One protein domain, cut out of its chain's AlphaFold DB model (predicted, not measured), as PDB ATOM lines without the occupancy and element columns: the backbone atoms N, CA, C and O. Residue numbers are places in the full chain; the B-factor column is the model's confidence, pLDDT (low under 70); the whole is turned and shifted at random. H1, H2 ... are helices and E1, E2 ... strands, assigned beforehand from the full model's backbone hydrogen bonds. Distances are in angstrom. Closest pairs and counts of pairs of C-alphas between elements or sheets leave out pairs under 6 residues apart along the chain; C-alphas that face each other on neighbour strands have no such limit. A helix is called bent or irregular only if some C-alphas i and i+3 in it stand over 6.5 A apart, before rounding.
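AT A GLANCE: This is residues 44 to 192 of the 193 residues of an uncharacterized protein of Deltaproteobacteria bacterium (UniProt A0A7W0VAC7). A strongly twisted, branched sheet of six strands spreads from its long strand E2, with E4 and E5 beside one end of E2 and E3 and E6 beside the other. H1 packs on one face, over E2 and E4; H4 packs on the opposite face, over E3, and H2, H3 and H5 make a helix cluster, H3 and H4 meeting at a corner. The printed part has 149 residues with five named helices and six named strands, in the order H1 E1 E2 E3 E4 E5 E6 H2 H3 H4 H5; the neighbour strands are antiparallel and the class is mixed. The whole is compact, with a radius of gyration of the C-alphas of 15.0 A and spans of 46 by 31 by 25 A.

HOW THE PARTS SIT: H1, residues 44 to 54, is on the sheet at a height of 8.5 A, over E2, residues 75 to 84, and E4, residues 99 to 103; its closest C-alphas to E4 are Ala 50 and Ile 101, 6.3 A apart. E1, residues 58 to 60, E2 and E3, residues 91 to 95, form a meander, each strand the antiparallel neighbour of the one before; N 59 and O 80 are 2.8 A apart, N 83 and O 93 3.0 A. E1 lies on one side of E2, E3 and E4 on the other side; N 77 and O 101 are 2.9 A apart. E4 and E5, residues 111 to 114, form a hairpin, with N 100 and O 113 2.8 A apart. E6, residues 120 to 125, is an edge strand antiparallel to E3, with N 92 and O 124 2.9 A apart. H2, residues 133 to 147, touches H3, residues 153 to 169, at a steep tilt of 45 degrees, opposite ways; the closest C-alphas are Ala 139 and Val 160, 4.3 A apart. H4, residues 171 to 180, touches H3 only at the corner, and only just, with 3 pairs of C-alphas within 8 A, the closest Leu 167 and Ser 174, 5.1 A apart. H4 is on the sheet on the opposite face from H1, at a height of 9.2 A, along E3 at 7 degrees on the local plane; its closest C-alphas to E6 are Val 172 and Gly 122, 6.2 A apart. H5, residues 182 to 190, touches H3 at residues 160 to 164 alone, about perpendicular at 78 degrees; the closest C-alphas are Met 164 and Leu 188, 7.1 A apart. Every O i to N i+4 pair is within hydrogen-bond range in H1, H2 and H5, but 7 of 13 in H3 and 5 of 6 in H4.

IN THESE COORDINATES: H1 begins at C-alpha 44, (50.132, -47.282, -9.717), and H5 ends at C-alpha 190, (27.121, -56.351, -2.090). From first to last C-alpha E2 measures 28.2 A, H3 23.3 A and H2 21.3 A. H3 is irregular, C-alphas 155 and 158 being 7.6 A apart, and has a kink of 51 degrees near residue 160.

THE WHOLE: The C-alphas of Ser 71 and Gly 88, the two farthest apart, are 46.8 A apart. The printed part has no cut. The link from E1 to E2, 14 residues, is long; in it residues 64 to 65 pair antiparallel with residues 75 to 76 of E2. The mean pLDDT of the printed part is 92.9, and no printed residue is under 70.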
ATOM      1  N   GLY A  44      48.741 -47.063 -10.118       96.00
ATOM      2  CA  GLY A  44      50.132 -47.282  -9.717       96.00
ATOM      3  C   GLY A  44      50.947 -45.987  -9.610       96.00
ATOM      4  O   GLY A  44      51.753 -45.842  -8.691       96.00
ATOM      5  N   GLU A  45      50.699 -45.000 -10.478       96.50
ATOM      6  CA  GLU A  45      51.354 -43.687 -10.391       96.50
ATOM      7  C   GLU A  45      50.879 -42.900  -9.166       96.50
ATOM      8  O   GLU A  45      51.691 -42.284  -8.470       96.50
ATOM      9  N   LEU A  46      49.579 -42.942  -8.854       96.81
ATOM     10  CA  LEU A  46      49.039 -42.319  -7.642       96.81
ATOM     11  C   LEU A  46      49.611 -42.957  -6.381       96.81
ATOM     12  O   LEU A  46      50.061 -42.231  -5.492       96.81
ATOM     13  N   ARG A  47      49.651 -44.293  -6.321       96.81
ATOM     14  CA  ARG A  47      50.255 -45.017  -5.202       96.81
ATOM     15  C   ARG A  47      51.737 -44.676  -5.070       96.81
ATOM     16  O   ARG A  47      52.183 -44.378  -3.967       96.81
ATOM     17  N   GLY A  48      52.488 -44.650  -6.171       96.44
ATOM     18  CA  GLY A  48      53.901 -44.264  -6.166       96.44
ATOM     19  C   GLY A  48      54.113 -42.854  -5.606       96.44
ATOM     20  O   GLY A  48      54.948 -42.647  -4.724       96.44
ATOM     21  N   ARG A  49      53.298 -41.884  -6.037       96.94
ATOM     22  CA  ARG A  49      53.328 -40.505  -5.516       96.94
ATOM     23  C   ARG A  49      52.935 -40.435  -4.042       96.94
ATOM     24  O   ARG A  49      53.548 -39.675  -3.295       96.94
ATOM     25  N   ALA A  50      51.949 -41.223  -3.615       97.25
ATOM     26  CA  ALA A  50      51.572 -41.331  -2.211       97.25
ATOM     27  C   ALA A  50      52.723 -41.908  -1.377       97.25
ATOM     28  O   ALA A  50      53.074 -41.318  -0.362       97.25
ATOM     29  N   GLN A  51      53.370 -42.984  -1.832       96.56
ATOM     30  CA  GLN A  51      54.488 -43.617  -1.130       96.56
ATOM     31  C   GLN A  51      55.665 -42.652  -0.959       96.56
ATOM     32  O   GLN A  51      56.212 -42.533   0.136       96.56
ATOM     33  N   VAL A  52      56.022 -41.913  -2.014       95.88
ATOM     34  CA  VAL A  52      57.069 -40.877  -1.953       95.88
ATOM     35  C   VAL A  52      56.716 -39.788  -0.935       95.88
ATOM     36  O   VAL A  52      57.595 -39.298  -0.234       95.88
ATOM     37  N   ALA A  53      55.435 -39.432  -0.822       94.44
ATOM     38  CA  ALA A  53      54.967 -38.384   0.077       94.44
ATOM     39  C   ALA A  53      55.056 -38.757   1.570       94.44
ATOM     40  O   ALA A  53      55.245 -37.865   2.395       94.44
ATOM     41  N   VAL A  54      54.928 -40.043   1.931       93.50
ATOM     42  CA  VAL A  54      54.918 -40.497   3.340       93.50
ATOM     43  C   VAL A  54      56.115 -41.361   3.762       93.50
ATOM     44  O   VAL A  54      56.292 -41.598   4.956       93.50
ATOM     45  N   GLY A  55      56.971 -41.788   2.828       90.19
ATOM     46  CA  GLY A  55      58.176 -42.583   3.107       90.19
ATOM     47  C   GLY A  55      57.937 -44.100   3.117       90.19
ATOM     48  O   GLY A  55      56.839 -44.566   2.846       90.19
ATOM     49  N   LEU A  56      58.983 -44.893   3.390       81.94
ATOM     50  CA  LEU A  56      58.974 -46.362   3.218       81.94
ATOM     51  C   LEU A  56      58.485 -47.161   4.440       81.94
ATOM     52  O   LEU A  56      58.161 -48.333   4.308       81.94
ATOM     53  N   SER A  57      58.418 -46.553   5.627       88.50
ATOM     54  CA  SER A  57      58.041 -47.239   6.881       88.50
ATOM     55  C   SER A  57      56.530 -47.263   7.137       88.50
ATOM     56  O   SER A  57      56.076 -47.273   8.285       88.50
ATOM     57  N   VAL A  58      55.742 -47.197   6.068       93.19
ATOM     58  CA  VAL A  58      54.284 -47.232   6.129       93.19
ATOM     59  C   VAL A  58      53.743 -48.160   5.056       93.19
ATOM     60  O   VAL A  58      54.222 -48.172   3.920       93.19
ATOM     61  N   GLN A  59      52.704 -48.896   5.419       95.00
ATOM     62  CA  GLN A  59      51.880 -49.651   4.495       95.00
ATOM     63  C   GLN A  59      50.719 -48.766   4.041       95.00
ATOM     64  O   GLN A  59      49.967 -48.229   4.860       95.00
ATOM     65  N   LEU A  60      50.593 -48.577   2.730       96.56
ATOM     66  CA  LEU A  60      49.462 -47.873   2.139       96.56
ATOM     67  C   LEU A  60      48.301 -48.838   1.909       96.56
ATOM     68  O   LEU A  60      48.495 -50.005   1.577       96.56
ATOM     69  N   THR A  61      47.082 -48.327   2.027       97.19
ATOM     70  CA  THR A  61      45.906 -49.023   1.497       97.19
ATOM     71  C   THR A  61      45.940 -49.048  -0.026       97.19
ATOM     72  O   THR A  61      46.643 -48.258  -0.660       97.19
ATOM     73  N   LEU A  62      45.094 -49.879  -0.631       96.88
ATOM     74  CA  LEU A  62      44.627 -49.593  -1.986       96.88
ATOM     75  C   LEU A  62      43.883 -48.241  -2.007       96.88
ATOM     76  O   LEU A  62      43.438 -47.750  -0.959       96.88
ATOM     77  N   ALA A  63      43.752 -47.634  -3.185       97.19
ATOM     78  CA  ALA A  63      43.001 -46.399  -3.366       97.19
ATOM     79  C   ALA A  63      41.573 -46.532  -2.814       97.19
ATOM     80  O   ALA A  63      40.842 -47.472  -3.122       97.19
ATOM     81  N   LEU A  64      41.174 -45.552  -2.010       97.31
ATOM     82  CA  LEU A  64      39.834 -45.419  -1.453       97.31
ATOM     83  C   LEU A  64      39.160 -44.194  -2.074       97.31
ATOM     84  O   LEU A  64      39.814 -43.162  -2.227       97.31
ATOM     85  N   PRO A  65      37.858 -44.230  -2.384       96.44
ATOM     86  CA  PRO A  65      37.141 -43.008  -2.726       96.44
ATOM     87  C   PRO A  65      37.066 -42.088  -1.496       96.44
ATOM     88  O   PRO A  65      36.867 -42.559  -0.376       96.44
ATOM     89  N   ILE A  66      37.180 -40.769  -1.688       95.62
ATOM     90  CA  ILE A  66      37.009 -39.799  -0.583       95.62
ATOM     91  C   ILE A  66      35.579 -39.846  -0.021       95.62
ATOM     92  O   ILE A  66      35.367 -39.643   1.174       95.62
ATOM     93  N   ALA A  67      34.598 -40.134  -0.880       92.88
ATOM     94  CA  ALA A  67      33.197 -40.303  -0.523       92.88
ATOM     95  C   ALA A  67      32.560 -41.417  -1.365       92.88
ATOM     96  O   ALA A  67      32.870 -41.559  -2.548       92.88
ATOM     97  N   TRP A  68      31.659 -42.194  -0.753       92.81
ATOM     98  CA  TRP A  68      30.887 -43.229  -1.441       92.81
ATOM     99  C   TRP A  68      29.391 -43.151  -1.084       92.81
ATOM    100  O   TRP A  68      29.082 -43.170   0.114       92.81
ATOM    101  N   PRO A  69      28.460 -43.135  -2.064       89.38
ATOM    102  CA  PRO A  69      28.680 -43.103  -3.521       89.38
ATOM    103  C   PRO A  69      29.532 -41.911  -3.979       89.38
ATOM    104  O   PRO A  69      29.627 -40.913  -3.264       89.38
ATOM    105  N   THR A  70      30.203 -42.027  -5.127       84.50
ATOM    106  CA  THR A  70      31.156 -41.006  -5.583       84.50
ATOM    107  C   THR A  70      30.439 -39.698  -5.915       84.50
ATOM    108  O   THR A  70      29.765 -39.567  -6.930       84.50
ATOM    109  N   SER A  71      30.592 -38.701  -5.043       78.00
ATOM    110  CA  SER A  71      30.170 -37.314  -5.289       78.00
ATOM    111  C   SER A  71      31.354 -36.375  -5.547       78.00
ATOM    112  O   SER A  71      31.166 -35.182  -5.766       78.00
ATOM    113  N   SER A  72      32.582 -36.897  -5.471       74.94
ATOM    114  CA  SER A  72      33.835 -36.161  -5.639       74.94
ATOM    115  C   SER A  72      34.793 -36.942  -6.536       74.94
ATOM    116  O   SER A  72      34.960 -38.143  -6.329       74.94
ATOM    117  N   GLU A  73      35.488 -36.256  -7.443       83.75
ATOM    118  CA  GLU A  73      36.510 -36.832  -8.338       83.75
ATOM    119  C   GLU A  73      37.843 -37.101  -7.621       83.75
ATOM    120  O   GLU A  73      38.906 -36.746  -8.129       83.75
ATOM    121  N   GLY A  74      37.828 -37.633  -6.401       94.25
ATOM    122  CA  GLY A  74      39.052 -37.784  -5.626       94.25
ATOM    123  C   GLY A  74      39.179 -39.105  -4.895       94.25
ATOM    124  O   GLY A  74      38.201 -39.679  -4.406       94.25
ATOM    125  N   VAL A  75      40.426 -39.554  -4.812       97.12
ATOM    126  CA  VAL A  75      40.831 -40.750  -4.080       97.12
ATOM    127  C   VAL A  75      41.704 -40.364  -2.898       97.12
ATOM    128  O   VAL A  75      42.325 -39.297  -2.864       97.12
ATOM    129  N   MET A  76      41.761 -41.252  -1.919       97.81
ATOM    130  CA  MET A  76      42.659 -41.152  -0.790       97.81
ATOM    131  C   MET A  76      43.367 -42.476  -0.519       97.81
ATOM    132  O   MET A  76      42.851 -43.550  -0.813       97.81
ATOM    133  N   PHE A  77      44.531 -42.371   0.108       98.38
ATOM    134  CA  PHE A  77      45.284 -43.480   0.677       98.38
ATOM    135  C   PHE A  77      45.435 -43.246   2.178       98.38
ATOM    136  O   PHE A  77      45.622 -42.106   2.618       98.38
ATOM    137  N   LEU A  78      45.366 -44.311   2.971       98.12
ATOM    138  CA  LEU A  78      45.708 -44.264   4.391       98.12
ATOM    139  C   LEU A  78      47.075 -44.915   4.600       98.12
ATOM    140  O   LEU A  78      47.322 -46.003   4.086       98.12
ATOM    141  N   ALA A  79      47.950 -44.245   5.349       97.62
ATOM    142  CA  ALA A  79      49.302 -44.718   5.636       97.62
ATOM    143  C   ALA A  79      49.396 -45.288   7.053       97.62
ATOM    144  O   ALA A  79      49.368 -44.537   8.037       97.62
ATOM    145  N   TYR A  80      49.528 -46.609   7.151       97.44
ATOM    146  CA  TYR A  80      49.648 -47.366   8.393       97.44
ATOM    147  C   TYR A  80      51.129 -47.540   8.738       97.44
ATOM    148  O   TYR A  80      51.829 -48.248   8.017       97.44
ATOM    149  N   PRO A  81      51.642 -46.919   9.814       96.75
ATOM    150  CA  PRO A  81      52.994 -47.204  10.273       96.75
ATOM    151  C   PRO A  81      53.137 -48.685  10.610       96.75
ATOM    152  O   PRO A  81      52.312 -49.240  11.348       96.75
ATOM    153  N   SER A  82      54.194 -49.294  10.087       93.94
ATOM    154  CA  SER A  82      54.492 -50.710  10.257       93.94
ATOM    155  C   SER A  82      55.891 -50.910  10.839       93.94
ATOM    156  O   SER A  82      56.808 -50.121  10.612       93.94
ATOM    157  N   GLU A  83      56.045 -51.956  11.647       93.69
ATOM    158  CA  GLU A  83      57.308 -52.326  12.285       93.69
ATOM    159  C   GLU A  83      57.471 -53.848  12.249       93.69
ATOM    160  O   GLU A  83      56.668 -54.573  12.841       93.69
ATOM    161  N   THR A  84      58.518 -54.338  11.584       91.75
ATOM    162  CA  THR A  84      58.881 -55.762  11.607       91.75
ATOM    163  C   THR A  84      59.394 -56.145  12.994       91.75
ATOM    164  O   THR A  84      60.298 -55.510  13.538       91.75
ATOM    165  N   LEU A  85      58.838 -57.207  13.572       90.44
ATOM    166  CA  LEU A  85      59.199 -57.684  14.901       90.44
ATOM    167  C   LEU A  85      60.366 -58.687  14.841       90.44
ATOM    168  O   LEU A  85      60.362 -59.584  13.997       90.44
ATOM    169  N   PRO A  86      61.340 -58.619  15.770       87.50
ATOM    170  CA  PRO A  86      62.499 -59.515  15.796       87.50
ATOM    171  C   PRO A  86      62.155 -60.872  16.441       87.50
ATOM    172  O   PRO A  86      62.781 -61.296  17.409       87.50
ATOM    173  N   THR A  87      61.118 -61.553  15.948       78.81
ATOM    174  CA  THR A  87      60.564 -62.774  16.568       78.81
ATOM    175  C   THR A  87      61.023 -64.083  15.920       78.81
ATOM    176  O   THR A  87      60.512 -65.142  16.269       78.81
ATOM    177  N   GLY A  88      61.937 -64.038  14.943       76.69
ATOM    178  CA  GLY A  88      62.348 -65.210  14.149       76.69
ATOM    179  C   GLY A  88      61.300 -65.692  13.130       76.69
ATOM    180  O   GLY A  88      61.636 -66.430  12.213       76.69
ATOM    181  N   MET A  89      60.055 -65.225  13.253       77.81
ATOM    182  CA  MET A  89      58.995 -65.256  12.239       77.81
ATOM    183  C   MET A  89      58.799 -63.841  11.674       77.81
ATOM    184  O   MET A  89      58.898 -62.881  12.446       77.81
ATOM    185  N   GLN A  90      58.514 -63.712  10.370       84.00
ATOM    186  CA  GLN A  90      58.153 -62.430   9.750       84.00
ATOM    187  C   GLN A  90      56.767 -62.011  10.257       84.00
ATOM    188  O   GLN A  90      55.742 -62.584   9.887       84.00
ATOM    189  N   ARG A  91      56.776 -61.100  11.228       91.06
ATOM    190  CA  ARG A  91      55.592 -60.529  11.859       91.06
ATOM    191  C   ARG A  91      55.693 -59.026  11.797       91.06
ATOM    192  O   ARG A  91      56.698 -58.465  12.241       91.06
ATOM    193  N   THR A  92      54.620 -58.385  11.372       92.75
ATOM    194  CA  THR A  92      54.558 -56.934  11.255       92.75
ATOM    195  C   THR A  92      53.560 -56.375  12.258       92.75
ATOM    196  O   THR A  92      52.383 -56.731  12.266       92.75
ATOM    197  N   ARG A  93      54.019 -55.488  13.144       95.31
ATOM    198  CA  ARG A  93      53.134 -54.705  14.008       95.31
ATOM    199  C   ARG A  93      52.590 -53.529  13.215       95.31
ATOM    200  O   ARG A  93      53.362 -52.699  12.739       95.31
ATOM    201  N   LEU A  94      51.269 -53.421  13.157       96.38
ATOM    202  CA  LEU A  94      50.569 -52.335  12.486       96.38
ATOM    203  C   LEU A  94      49.965 -51.363  13.491       96.38
ATOM    204  O   LEU A  94      49.384 -51.745  14.517       96.38
ATOM    205  N   ARG A  95      50.097 -50.076  13.184       97.44
ATOM    206  CA  ARG A  95      49.486 -48.978  13.933       97.44
ATOM    207  C   ARG A  95      48.395 -48.306  13.113       97.44
ATOM    208  O   ARG A  95      48.358 -48.429  11.895       97.44
ATOM    209  N   SER A  96      47.521 -47.565  13.785       97.19
ATOM    210  CA  SER A  96      46.453 -46.814  13.139       97.19
ATOM    211  C   SER A  96      47.036 -45.790  12.164       97.19
ATOM    212  O   SER A  96      48.147 -45.297  12.402       97.19
ATOM    213  N   PRO A  97      46.293 -45.430  11.100       97.69
ATOM    214  CA  PRO A  97      46.767 -44.502  10.086       97.69
ATOM    215  C   PRO A  97      47.361 -43.235  10.697       97.69
ATOM    216  O   PRO A  97      46.716 -42.581  11.514       97.69
ATOM    217  N   SER A  98      48.589 -42.910  10.303       96.88
ATOM    218  CA  SER A  98      49.275 -41.677  10.715       96.88
ATOM    219  C   SER A  98      48.934 -40.511   9.790       96.88
ATOM    220  O   SER A  98      48.832 -39.367  10.231       96.88
ATOM    221  N   HIS A  99      48.710 -40.817   8.512       97.88
ATOM    222  CA  HIS A  99      48.428 -39.844   7.471       97.88
ATOM    223  C   HIS A  99      47.292 -40.322   6.573       97.88
ATOM    224  O   HIS A  99      47.111 -41.522   6.337       97.88
ATOM    225  N   ARG A 100      46.566 -39.349   6.031       97.94
ATOM    226  CA  ARG A 100      45.693 -39.491   4.872       97.94
ATOM    227  C   ARG A 100      46.316 -38.721   3.714       97.94
ATOM    228  O   ARG A 100      46.622 -37.541   3.856       97.94
ATOM    229  N   ILE A 101      46.497 -39.378   2.578       98.31
ATOM    230  CA  ILE A 101      47.012 -38.764   1.353       98.31
ATOM    231  C   ILE A 101      45.839 -38.608   0.397       98.31
ATOM    232  O   ILE A 101      45.222 -39.606   0.043       98.31
ATOM    233  N   VAL A 102      45.523 -37.383  -0.010       98.00
ATOM    234  CA  VAL A 102      44.333 -37.060  -0.805       98.00
ATOM    235  C   VAL A 102      44.728 -36.527  -2.178       98.00
ATOM    236  O   VAL A 102      45.493 -35.566  -2.273       98.00
ATOM    237  N   PHE A 103      44.126 -37.084  -3.226       97.38
ATOM    238  CA  PHE A 103      44.176 -36.577  -4.596       97.38
ATOM    239  C   PHE A 103      42.770 -36.110  -4.983       97.38
ATOM    240  O   PHE A 103      41.904 -36.931  -5.270       97.38
ATOM    241  N   ALA A 104      42.520 -34.799  -4.935       94.44
ATOM    242  CA  ALA A 104      41.226 -34.209  -5.283       94.44
ATOM    243  C   ALA A 104      41.428 -32.893  -6.066       94.44
ATOM    244  O   ALA A 104      41.822 -31.900  -5.447       94.44
ATOM    245  N   PRO A 105      41.167 -32.859  -7.389       92.88
ATOM    246  CA  PRO A 105      40.768 -33.988  -8.245       92.88
ATOM    247  C   PRO A 105      41.849 -35.084  -8.340       92.88
ATOM    248  O   PRO A 105      42.990 -34.873  -7.937       92.88
ATOM    249  N   VAL A 106      41.503 -36.257  -8.870       92.62
ATOM    250  CA  VAL A 106      42.346 -37.470  -8.891       92.62
ATOM    251  C   VAL A 106      43.721 -37.271  -9.550       92.62
ATOM    252  O   VAL A 106      44.686 -37.921  -9.171       92.62
ATOM    253  N   ASN A 107      43.854 -36.317 -10.473       91.00
ATOM    254  CA  ASN A 107      45.116 -35.964 -11.131       91.00
ATOM    255  C   ASN A 107      45.921 -34.855 -10.416       91.00
ATOM    256  O   ASN A 107      46.993 -34.472 -10.887       91.00
ATOM    257  N   ALA A 108      45.430 -34.316  -9.299       93.75
ATOM    258  CA  ALA A 108      46.074 -33.218  -8.584       93.75
ATOM    259  C   ALA A 108      47.377 -33.641  -7.878       93.75
ATOM    260  O   ALA A 108      47.777 -34.809  -7.856       93.75
ATOM    261  N   ALA A 109      48.070 -32.666  -7.287       95.44
ATOM    262  CA  ALA A 109      49.137 -32.923  -6.321       95.44
ATOM    263  C   ALA A 109      48.581 -33.601  -5.049       95.44
ATOM    264  O   ALA A 109      47.472 -33.253  -4.633       95.44
ATOM    265  N   PRO A 110      49.323 -34.536  -4.418       97.38
ATOM    266  CA  PRO A 110      48.886 -35.133  -3.164       97.38
ATOM    267  C   PRO A 110      48.839 -34.075  -2.060       97.38
ATOM    268  O   PRO A 110      49.798 -33.329  -1.856       97.38
ATOM    269  N   ARG A 111      47.740 -34.043  -1.307       97.69
ATOM    270  CA  ARG A 111      47.650 -33.327  -0.029       97.69
ATOM    271  C   ARG A 111      47.806 -34.328   1.103       97.69
ATOM    272  O   ARG A 111      47.115 -35.342   1.115       97.69
ATOM    273  N   ILE A 112      48.713 -34.049   2.031       97.69
ATOM    274  CA  ILE A 112      49.006 -34.930   3.162       97.69
ATOM    275  C   ILE A 112      48.344 -34.342   4.404       97.69
ATOM    276  O   ILE A 112      48.658 -33.226   4.815       97.69
ATOM    277  N   GLU A 113      47.434 -35.099   5.001       97.56
ATOM    278  CA  GLU A 113      46.704 -34.720   6.205       97.56
ATOM    279  C   GLU A 113      47.153 -35.620   7.369       97.56
ATOM    280  O   GLU A 113      46.944 -36.837   7.309       97.56
ATOM    281  N   PRO A 114      47.768 -35.073   8.433       96.50
ATOM    282  CA  PRO A 114      48.091 -35.855   9.620       96.50
ATOM    283  C   PRO A 114      46.809 -36.235  10.373       96.50
ATOM    284  O   PRO A 114      45.915 -35.409  10.561       96.50
ATOM    285  N   LEU A 115      46.725 -37.483  10.839       95.56
ATOM    286  CA  LEU A 115      45.552 -38.021  11.548       95.56
ATOM    287  C   LEU A 115      45.735 -38.084  13.074       95.56
ATOM    288  O   LEU A 115      44.850 -38.555  13.787       95.56
ATOM    289  N   GLY A 116      46.861 -37.578  13.581       91.19
ATOM    290  CA  GLY A 116      47.186 -37.535  15.005       91.19
ATOM    291  C   GLY A 116      48.096 -38.680  15.446       91.19
ATOM    292  O   GLY A 116      48.881 -39.214  14.665       91.19
ATOM    293  N   THR A 117      48.034 -39.023  16.734       91.12
ATOM    294  CA  THR A 117      48.919 -40.043  17.317       91.12
ATOM    295  C   THR A 117      48.430 -41.446  16.971       91.12
ATOM    296  O   THR A 117      47.298 -41.807  17.287       91.12
ATOM    297  N   SER A 118      49.299 -42.254  16.363       92.38
ATOM    298  CA  SER A 118      48.973 -43.627  15.982       92.38
ATOM    299  C   SER A 118      48.963 -44.593  17.173       92.38
ATOM    300  O   SER A 118      49.951 -44.716  17.903       92.38
ATOM    301  N   THR A 119      47.884 -45.361  17.318       95.31
ATOM    302  CA  THR A 119      47.751 -46.444  18.309       95.31
ATOM    303  C   THR A 119      48.055 -47.797  17.678       95.31
ATOM    304  O   THR A 119      47.898 -47.966  16.476       95.31
ATOM    305  N   VAL A 120      48.485 -48.792  18.457       97.31
ATOM    306  CA  VAL A 120      48.682 -50.154  17.925       97.31
ATOM    307  C   VAL A 120      47.321 -50.752  17.559       97.31
ATOM    308  O   VAL A 120      46.418 -50.746  18.393       97.31
ATOM    309  N   LEU A 121      47.179 -51.243  16.324       96.19
ATOM    310  CA  LEU A 121      45.984 -51.964  15.875       96.19
ATOM    311  C   LEU A 121      46.132 -53.470  16.080       96.19
ATOM    312  O   LEU A 121      45.177 -54.134  16.467       96.19
ATOM    313  N   GLY A 122      47.331 -54.006  15.846       95.56
ATOM    314  CA  GLY A 122      47.596 -55.430  15.990       95.56
ATOM    315  C   GLY A 122      48.929 -55.850  15.388       95.56
ATOM    316  O   GLY A 122      49.765 -55.015  15.035       95.56
ATOM    317  N   THR A 123      49.105 -57.161  15.274       94.06
ATOM    318  CA  THR A 123      50.233 -57.796  14.592       94.06
ATOM    319  C   THR A 123      49.680 -58.683  13.489       94.06
ATOM    320  O   THR A 123      48.678 -59.365  13.703       94.06
ATOM    321  N   GLN A 124      50.337 -58.676  12.339       90.25
ATOM    322  CA  GLN A 124      50.023 -59.508  11.189       90.25
ATOM    323  C   GLN A 124      51.169 -60.488  10.943       90.25
ATOM    324  O   GLN A 124      52.339 -60.128  11.083       90.25
ATOM    325  N   ASP A 125      50.819 -61.740  10.656       87.25
ATOM    326  CA  ASP A 125      51.774 -62.755  10.228       87.25
ATOM    327  C   ASP A 125      52.001 -62.596   8.720       87.25
ATOM    328  O   ASP A 125      51.048 -62.685   7.945       87.25
ATOM    329  N   ASP A 126      53.252 -62.434   8.292       80.75
ATOM    330  CA  ASP A 126      53.595 -62.249   6.873       80.75
ATOM    331  C   ASP A 126      53.659 -63.600   6.112       80.75
ATOM    332  O   ASP A 126      54.214 -63.693   5.022       80.75
ATOM    333  N   MET A 127      53.121 -64.682   6.698       76.94
ATOM    334  CA  MET A 127      53.149 -66.043   6.131       76.94
ATOM    335  C   MET A 127      51.903 -66.407   5.312       76.94
ATOM    336  O   MET A 127      51.771 -67.553   4.879       76.94
ATOM    337  N   ALA A 128      50.962 -65.481   5.139       76.62
ATOM    338  CA  ALA A 128      49.784 -65.723   4.317       76.62
ATOM    339  C   ALA A 128      50.171 -65.865   2.832       76.62
ATOM    340  O   ALA A 128      51.128 -65.252   2.361       76.62
ATOM    341  N   GLU A 129      49.417 -66.676   2.083       80.38
ATOM    342  CA  GLU A 129      49.629 -66.822   0.640       80.38
ATOM    343  C   GLU A 129      49.439 -65.464  -0.052       80.38
ATOM    344  O   GLU A 129      48.403 -64.824   0.166       80.38
ATOM    345  N   PRO A 130      50.412 -64.998  -0.857       79.81
ATOM    346  CA  PRO A 130      50.339 -63.681  -1.466       79.81
ATOM    347  C   PRO A 130      49.146 -63.595  -2.420       79.81
ATOM    348  O   PRO A 130      48.910 -64.483  -3.240       79.81
ATOM    349  N   VAL A 131      48.409 -62.488  -2.345       87.25
ATOM    350  CA  VAL A 131      47.381 -62.172  -3.343       87.25
ATOM    351  C   VAL A 131      48.071 -61.865  -4.673       87.25
ATOM    352  O   VAL A 131      49.089 -61.177  -4.689       87.25
ATOM    353  N   ASP A 132      47.511 -62.345  -5.789       92.25
ATOM    354  CA  ASP A 132      48.012 -62.033  -7.134       92.25
ATOM    355  C   ASP A 132      48.104 -60.503  -7.336       92.25
ATOM    356  O   ASP A 132      47.063 -59.829  -7.372       92.25
ATOM    357  N   PRO A 133      49.320 -59.940  -7.500       91.06
ATOM    358  CA  PRO A 133      49.515 -58.501  -7.644       91.06
ATOM    359  C   PRO A 133      48.735 -57.909  -8.822       91.06
ATOM    360  O   PRO A 133      48.185 -56.816  -8.713       91.06
ATOM    361  N   ALA A 134      48.586 -58.657  -9.922       93.81
ATOM    362  CA  ALA A 134      47.863 -58.184 -11.099       93.81
ATOM    363  C   ALA A 134      46.349 -58.063 -10.854       93.81
ATOM    364  O   ALA A 134      45.661 -57.281 -11.517       93.81
ATOM    365  N   LEU A 135      45.795 -58.843  -9.921       93.44
ATOM    366  CA  LEU A 135      44.406 -58.691  -9.487       93.44
ATOM    367  C   LEU A 135      44.241 -57.472  -8.576       93.44
ATOM    368  O   LEU A 135      43.268 -56.732  -8.725       93.44
ATOM    369  N   VAL A 136      45.196 -57.240  -7.677       94.19
ATOM    370  CA  VAL A 136      45.197 -56.082  -6.773       94.19
ATOM    371  C   VAL A 136      45.308 -54.769  -7.552       94.19
ATOM    372  O   VAL A 136      44.529 -53.845  -7.310       94.19
ATOM    373  N   ASP A 137      46.210 -54.700  -8.530       95.88
ATOM    374  CA  ASP A 137      46.393 -53.509  -9.364       95.88
ATOM    375  C   ASP A 137      45.160 -53.216 -10.226       95.88
ATOM    376  O   ASP A 137      44.742 -52.063 -10.341       95.88
ATOM    377  N   ARG A 138      44.511 -54.255 -10.772       95.81
ATOM    378  CA  ARG A 138      43.240 -54.098 -11.498       95.81
ATOM    379  C   ARG A 138      42.118 -53.585 -10.605       95.81
ATOM    380  O   ARG A 138      41.377 -52.699 -11.028       95.81
ATOM    381  N   ALA A 139      41.997 -54.106  -9.385       96.62
ATOM    382  CA  ALA A 139      40.989 -53.642  -8.436       96.62
ATOM    383  C   ALA A 139      41.184 -52.169  -8.076       96.62
ATOM    384  O   ALA A 139      40.219 -51.406  -8.029       96.62
ATOM    385  N   GLU A 140      42.429 -51.758  -7.842       97.44
ATOM    386  CA  GLU A 140      42.727 -50.364  -7.550       97.44
ATOM    387  C   GLU A 140      42.461 -49.455  -8.755       97.44
ATOM    388  O   GLU A 140      41.817 -48.414  -8.602       97.44
ATOM    389  N   GLN A 141      42.893 -49.860  -9.954       97.62
ATOM    390  CA  GLN A 141      42.621 -49.113 -11.182       97.62
ATOM    391  C   GLN A 141      41.119 -48.938 -11.405       97.62
ATOM    392  O   GLN A 141      40.673 -47.836 -11.709       97.62
ATOM    393  N   ALA A 142      40.322 -49.979 -11.169       96.00
ATOM    394  CA  ALA A 142      38.874 -49.902 -11.305       96.00
ATOM    395  C   ALA A 142      38.243 -48.867 -10.353       96.00
ATOM    396  O   ALA A 142      37.310 -48.169 -10.744       96.00
ATOM    397  N   ILE A 143      38.765 -48.707  -9.132       95.69
ATOM    398  CA  ILE A 143      38.299 -47.663  -8.200       95.69
ATOM    399  C   ILE A 143      38.660 -46.274  -8.719       95.69
ATOM    400  O   ILE A 143      37.813 -45.378  -8.710       95.69
ATOM    401  N   VAL A 144      39.898 -46.096  -9.184       96.19
ATOM    402  CA  VAL A 144      40.363 -44.835  -9.774       96.19
ATOM    403  C   VAL A 144      39.516 -44.467 -10.993       96.19
ATOM    404  O   VAL A 144      39.076 -43.324 -11.091       96.19
ATOM    405  N   ASP A 145      39.197 -45.430 -11.858       95.12
ATOM    406  CA  ASP A 145      38.358 -45.232 -13.041       95.12
ATOM    407  C   ASP A 145      36.917 -44.847 -12.676       95.12
ATOM    408  O   ASP A 145      36.330 -43.970 -13.311       95.12
ATOM    409  N   VAL A 146      36.331 -45.474 -11.648       93.75
ATOM    410  CA  VAL A 146      34.983 -45.126 -11.165       93.75
ATOM    411  C   VAL A 146      34.954 -43.711 -10.594       93.75
ATOM    412  O   VAL A 146      34.045 -42.936 -10.893       93.75
ATOM    413  N   VAL A 147      35.955 -43.354  -9.790       94.00
ATOM    414  CA  VAL A 147      36.076 -42.020  -9.187       94.00
ATOM    415  C   VAL A 147      36.383 -40.949 -10.237       94.00
ATOM    416  O   VAL A 147      35.849 -39.845 -10.154       94.00
ATOM    417  N   GLY A 148      37.203 -41.270 -11.238       91.69
ATOM    418  CA  GLY A 148      37.547 -40.396 -12.363       91.69
ATOM    419  C   GLY A 148      36.465 -40.295 -13.441       91.69
ATOM    420  O   GLY A 148      36.667 -39.613 -14.442       91.69
ATOM    421  N   GLY A 149      35.329 -40.981 -13.268       90.88
ATOM    422  CA  GLY A 149      34.200 -40.956 -14.200       90.88
ATOM    423  C   GLY A 149      34.375 -41.817 -15.457       90.88
ATOM    424  O   GLY A 149      33.456 -41.885 -16.273       90.88
ATOM    425  N   CYS A 150      35.501 -42.516 -15.586       91.81
ATOM    426  CA  CYS A 150      35.869 -43.375 -16.712       91.81
ATOM    427  C   CYS A 150      35.035 -44.653 -16.807       91.81
ATOM    428  O   CYS A 150      34.824 -45.178 -17.899       91.81
ATOM    429  N   ARG A 151      34.545 -45.151 -15.669       91.81
ATOM    430  CA  ARG A 151      33.646 -46.312 -15.580       91.81
ATOM    431  C   ARG A 151      32.516 -46.031 -14.593       91.81
ATOM    432  O   ARG A 151      32.606 -45.128 -13.760       91.81
ATOM    433  N   THR A 152      31.420 -46.775 -14.689       92.06
ATOM    434  CA  THR A 152      30.403 -46.804 -13.623       92.06
ATOM    435  C   THR A 152      30.759 -47.853 -12.570       92.06
ATOM    436  O   THR A 152      31.549 -48.765 -12.828       92.06
ATOM    437  N   ALA A 153      30.172 -47.742 -11.376       92.31
ATOM    438  CA  ALA A 153      30.373 -48.721 -10.308       92.31
ATOM    439  C   ALA A 153      29.955 -50.135 -10.754       92.31
ATOM    440  O   ALA A 153      30.646 -51.109 -10.468       92.31
ATOM    441  N   GLU A 154      28.872 -50.239 -11.525       91.88
ATOM    442  CA  GLU A 154      28.352 -51.496 -12.067       91.88
ATOM    443  C   GLU A 154      29.363 -52.134 -13.023       91.88
ATOM    444  O   GLU A 154      29.673 -53.317 -12.887       91.88
ATOM    445  N   GLN A 155      29.939 -51.343 -13.935       93.44
ATOM    446  CA  GLN A 155      30.951 -51.812 -14.884       93.44
ATOM    447  C   GLN A 155      32.239 -52.277 -14.197       93.44
ATOM    448  O   GLN A 155      32.938 -53.126 -14.743       93.44
ATOM    449  N   ALA A 156      32.578 -51.706 -13.040       93.62
ATOM    450  CA  ALA A 156      33.798 -52.012 -12.294       93.62
ATOM    451  C   ALA A 156      33.679 -53.250 -11.384       93.62
ATOM    452  O   ALA A 156      34.701 -53.738 -10.907       93.62
ATOM    453  N   THR A 157      32.462 -53.768 -11.167       92.81
ATOM    454  CA  THR A 157      32.138 -54.860 -10.227       92.81
ATOM    455  C   THR A 157      33.132 -56.023 -10.266       92.81
ATOM    456  O   THR A 157      33.683 -56.382  -9.230       92.81
ATOM    457  N   THR A 158      33.399 -56.595 -11.444       91.69
ATOM    458  CA  THR A 158      34.291 -57.760 -11.581       91.69
ATOM    459  C   THR A 158      35.719 -57.459 -11.130       91.69
ATOM    460  O   THR A 158      36.338 -58.274 -10.449       91.69
ATOM    461  N   ASP A 159      36.242 -56.284 -11.477       93.94
ATOM    462  CA  ASP A 159      37.626 -55.917 -11.177       93.94
ATOM    463  C   ASP A 159      37.793 -55.585  -9.686       93.94
ATOM    464  O   ASP A 159      38.757 -56.013  -9.051       93.94
ATOM    465  N   VAL A 160      36.814 -54.898  -9.081       93.19
ATOM    466  CA  VAL A 160      36.874 -54.523  -7.656       93.19
ATOM    467  C   VAL A 160      36.726 -55.713  -6.702       93.19
ATOM    468  O   VAL A 160      37.062 -55.586  -5.527       93.19
ATOM    469  N   GLN A 161      36.290 -56.892  -7.161       90.00
ATOM    470  CA  GLN A 161      36.209 -58.089  -6.309       90.00
ATOM    471  C   GLN A 161      37.567 -58.490  -5.719       90.00
ATOM    472  O   GLN A 161      37.625 -59.002  -4.597       90.00
ATOM    473  N   ALA A 162      38.668 -58.235  -6.430       92.38
ATOM    474  CA  ALA A 162      40.007 -58.500  -5.911       92.38
ATOM    475  C   ALA A 162      40.407 -57.563  -4.755       92.38
ATOM    476  O   ALA A 162      41.255 -57.935  -3.945       92.38
ATOM    477  N   TYR A 163      39.730 -56.421  -4.589       94.56
ATOM    478  CA  TYR A 163      39.898 -55.554  -3.419       94.56
ATOM    479  C   TYR A 163      39.535 -56.283  -2.123       94.56
ATOM    480  O   TYR A 163      40.223 -56.172  -1.113       94.56
ATOM    481  N   MET A 164      38.449 -57.056  -2.141       92.50
ATOM    482  CA  MET A 164      38.012 -57.810  -0.968       92.50
ATOM    483  C   MET A 164      38.974 -58.954  -0.639       92.50
ATOM    484  O   MET A 164      39.259 -59.174   0.529       92.50
ATOM    485  N   LYS A 165      39.556 -59.612  -1.653       91.88
ATOM    486  CA  LYS A 165      40.621 -60.606  -1.428       91.88
ATOM    487  C   LYS A 165      41.842 -59.982  -0.751       91.88
ATOM    488  O   LYS A 165      42.423 -60.589   0.139       91.88
ATOM    489  N   TRP A 166      42.206 -58.760  -1.147       94.06
ATOM    490  CA  TRP A 166      43.249 -57.996  -0.464       94.06
ATOM    491  C   TRP A 166      42.865 -57.682   0.990       94.06
ATOM    492  O   TRP A 166      43.670 -57.906   1.886       94.06
ATOM    493  N   LEU A 167      41.625 -57.259   1.259       93.88
ATOM    494  CA  LEU A 167      41.151 -57.033   2.633       93.88
ATOM    495  C   LEU A 167      41.181 -58.300   3.500       93.88
ATOM    496  O   LEU A 167      41.469 -58.208   4.691       93.88
ATOM    497  N   ASP A 168      40.881 -59.464   2.928       92.12
ATOM    498  CA  ASP A 168      40.941 -60.739   3.649       92.12
ATOM    499  C   ASP A 168      42.390 -61.134   3.985       92.12
ATOM    500  O   ASP A 168      42.642 -61.734   5.031       92.12
ATOM    501  N   HIS A 169      43.348 -60.751   3.133       92.06
ATOM    502  CA  HIS A 169      44.782 -60.936   3.371       92.06
ATOM    503  C   HIS A 169      45.360 -59.924   4.377       92.06
ATOM    504  O   HIS A 169      46.363 -60.209   5.024       92.06
ATOM    505  N   GLU A 170      44.705 -58.774   4.556       93.19
ATOM    506  CA  GLU A 170      45.124 -57.677   5.437       93.19
ATOM    507  C   GLU A 170      44.145 -57.481   6.613       93.19
ATOM    508  O   GLU A 170      43.512 -56.426   6.734       93.19
ATOM    509  N   PRO A 171      43.968 -58.470   7.514       93.56
ATOM    510  CA  PRO A 171      42.862 -58.481   8.474       93.56
ATOM    511  C   PRO A 171      42.888 -57.297   9.452       93.56
ATOM    512  O   PRO A 171      41.833 -56.755   9.797       93.56
ATOM    513  N   VAL A 172      44.080 -56.858   9.873       95.25
ATOM    514  CA  VAL A 172      44.241 -55.722  10.797       95.25
ATOM    515  C   VAL A 172      43.817 -54.413  10.124       95.25
ATOM    516  O   VAL A 172      43.072 -53.623  10.710       95.25
ATOM    517  N   ILE A 173      44.242 -54.195   8.876       95.81
ATOM    518  CA  ILE A 173      43.858 -53.021   8.081       95.81
ATOM    519  C   ILE A 173      42.369 -53.084   7.740       95.81
ATOM    520  O   ILE A 173      41.658 -52.090   7.883       95.81
ATOM    521  N   SER A 174      41.873 -54.253   7.345       95.50
ATOM    522  CA  SER A 174      40.475 -54.486   6.987       95.50
ATOM    523  C   SER A 174      39.522 -54.129   8.124       95.50
ATOM    524  O   SER A 174      38.555 -53.392   7.911       95.50
ATOM    525  N   GLN A 175      39.828 -54.547   9.356       96.00
ATOM    526  CA  GLN A 175      39.007 -54.216  10.519       96.00
ATOM    527  C   GLN A 175      38.906 -52.700  10.759       96.00
ATOM    528  O   GLN A 175      37.819 -52.195  11.054       96.00
ATOM    529  N   ASP A 176      40.010 -51.963  10.612       96.62
ATOM    530  CA  ASP A 176      40.032 -50.501  10.748       96.62
ATOM    531  C   ASP A 176      39.327 -49.809   9.562       96.62
ATOM    532  O   ASP A 176      38.505 -48.906   9.758       96.62
ATOM    533  N   LEU A 177      39.537 -50.285   8.331       96.06
ATOM    534  CA  LEU A 177      38.889 -49.751   7.129       96.06
ATOM    535  C   LEU A 177      37.374 -49.911   7.144       96.06
ATOM    536  O   LEU A 177      36.669 -48.979   6.748       96.06
ATOM    537  N   VAL A 178      36.860 -51.038   7.642       95.19
ATOM    538  CA  VAL A 178      35.417 -51.253   7.827       95.19
ATOM    539  C   VAL A 178      34.814 -50.151   8.692       95.19
ATOM    540  O   VAL A 178      33.699 -49.716   8.424       95.19
ATOM    541  N   GLN A 179      35.531 -49.661   9.705       94.00
ATOM    542  CA  GLN A 179      35.021 -48.603  10.576       94.00
ATOM    543  C   GLN A 179      35.060 -47.229   9.904       94.00
ATOM    544  O   GLN A 179      34.110 -46.460  10.072       94.00
ATOM    545  N   ARG A 180      36.120 -46.939   9.140       94.31
ATOM    546  CA  ARG A 180      36.365 -45.627   8.514       94.31
ATOM    547  C   ARG A 180      35.604 -45.409   7.209       94.31
ATOM    548  O   ARG A 180      35.204 -44.288   6.925       94.31
ATOM    549  N   ASN A 181      35.398 -46.469   6.431       94.50
ATOM    550  CA  ASN A 181      34.874 -46.412   5.064       94.50
ATOM    551  C   ASN A 181      33.638 -47.309   4.900       94.50
ATOM    552  O   ASN A 181      33.485 -48.006   3.897       94.50
ATOM    553  N   ARG A 182      32.743 -47.298   5.900       95.19
ATOM    554  CA  ARG A 182      31.569 -48.191   5.987       95.19
ATOM    555  C   ARG A 182      30.759 -48.264   4.695       95.19
ATOM    556  O   ARG A 182      30.406 -49.361   4.282       95.19
ATOM    557  N   SER A 183      30.477 -47.125   4.062       94.44
ATOM    558  CA  SER A 183      29.657 -47.073   2.845       94.44
ATOM    559  C   SER A 183      30.321 -47.782   1.666       94.44
ATOM    560  O   SER A 183      29.684 -48.594   1.000       94.44
ATOM    561  N   PHE A 184      31.609 -47.516   1.435       95.38
ATOM    562  CA  PHE A 184      32.367 -48.122   0.341       95.38
ATOM    563  C   PHE A 184      32.566 -49.625   0.557       95.38
ATOM    564  O   PHE A 184      32.260 -50.430  -0.318       95.38
ATOM    565  N   ILE A 185      32.997 -50.018   1.758       94.94
ATOM    566  CA  ILE A 185      33.199 -51.431   2.102       94.94
ATOM    567  C   ILE A 185      31.861 -52.191   2.108       94.94
ATOM    568  O   ILE A 185      31.795 -53.355   1.719       94.94
ATOM    569  N   GLY A 186      30.775 -51.533   2.521       94.31
ATOM    570  CA  GLY A 186      29.419 -52.065   2.425       94.31
ATOM    571  C   GLY A 186      29.034 -52.379   0.982       94.31
ATOM    572  O   GLY A 186      28.596 -53.493   0.709       94.31
ATOM    573  N   TRP A 187      29.269 -51.446   0.057       93.88
ATOM    574  CA  TRP A 187      29.051 -51.669  -1.372       93.88
ATOM    575  C   TRP A 187      29.915 -52.810  -1.930       93.88
ATOM    576  O   TRP A 187      29.366 -53.708  -2.569       93.88
ATOM    577  N   LEU A 188      31.215 -52.857  -1.613       93.81
ATOM    578  CA  LEU A 188      32.105 -53.944  -2.052       93.81
ATOM    579  C   LEU A 188      31.570 -55.337  -1.673       93.81
ATOM    580  O   LEU A 188      31.636 -56.273  -2.464       93.81
ATOM    581  N   ARG A 189      30.972 -55.474  -0.485       93.38
ATOM    582  CA  ARG A 189      30.354 -56.733  -0.036       93.38
ATOM    583  C   ARG A 189      29.068 -57.084  -0.782       93.38
ATOM    584  O   ARG A 189      28.718 -58.259  -0.851       93.38
ATOM    585  N   THR A 190      28.339 -56.095  -1.301       92.50
ATOM    586  CA  THR A 190      27.121 -56.351  -2.090       92.50
ATOM    587  C   THR A 190      27.440 -56.883  -3.480       92.50
ATOM    588  O   THR A 190      26.701 -57.725  -3.969       92.50
ATOM    589  N   VAL A 191      28.558 -56.455  -4.072       88.75
ATOM    590  CA  VAL A 191      28.961 -56.838  -5.437       88.75
ATOM    591  C   VAL A 191      29.757 -58.156  -5.509       88.75
ATOM    592  O   VAL A 191      30.158 -58.595  -6.585       88.75
ATOM    593  N   GLN A 192      30.003 -58.792  -4.360       78.62
ATOM    594  CA  GLN A 192      30.572 -60.142  -4.265       78.62
ATOM    595  C   GLN A 192      29.522 -61.261  -4.250       78.62
ATOM    596  O   GLN A 192      29.897 -62.428  -4.357       78.62
TER     597      GLN A 192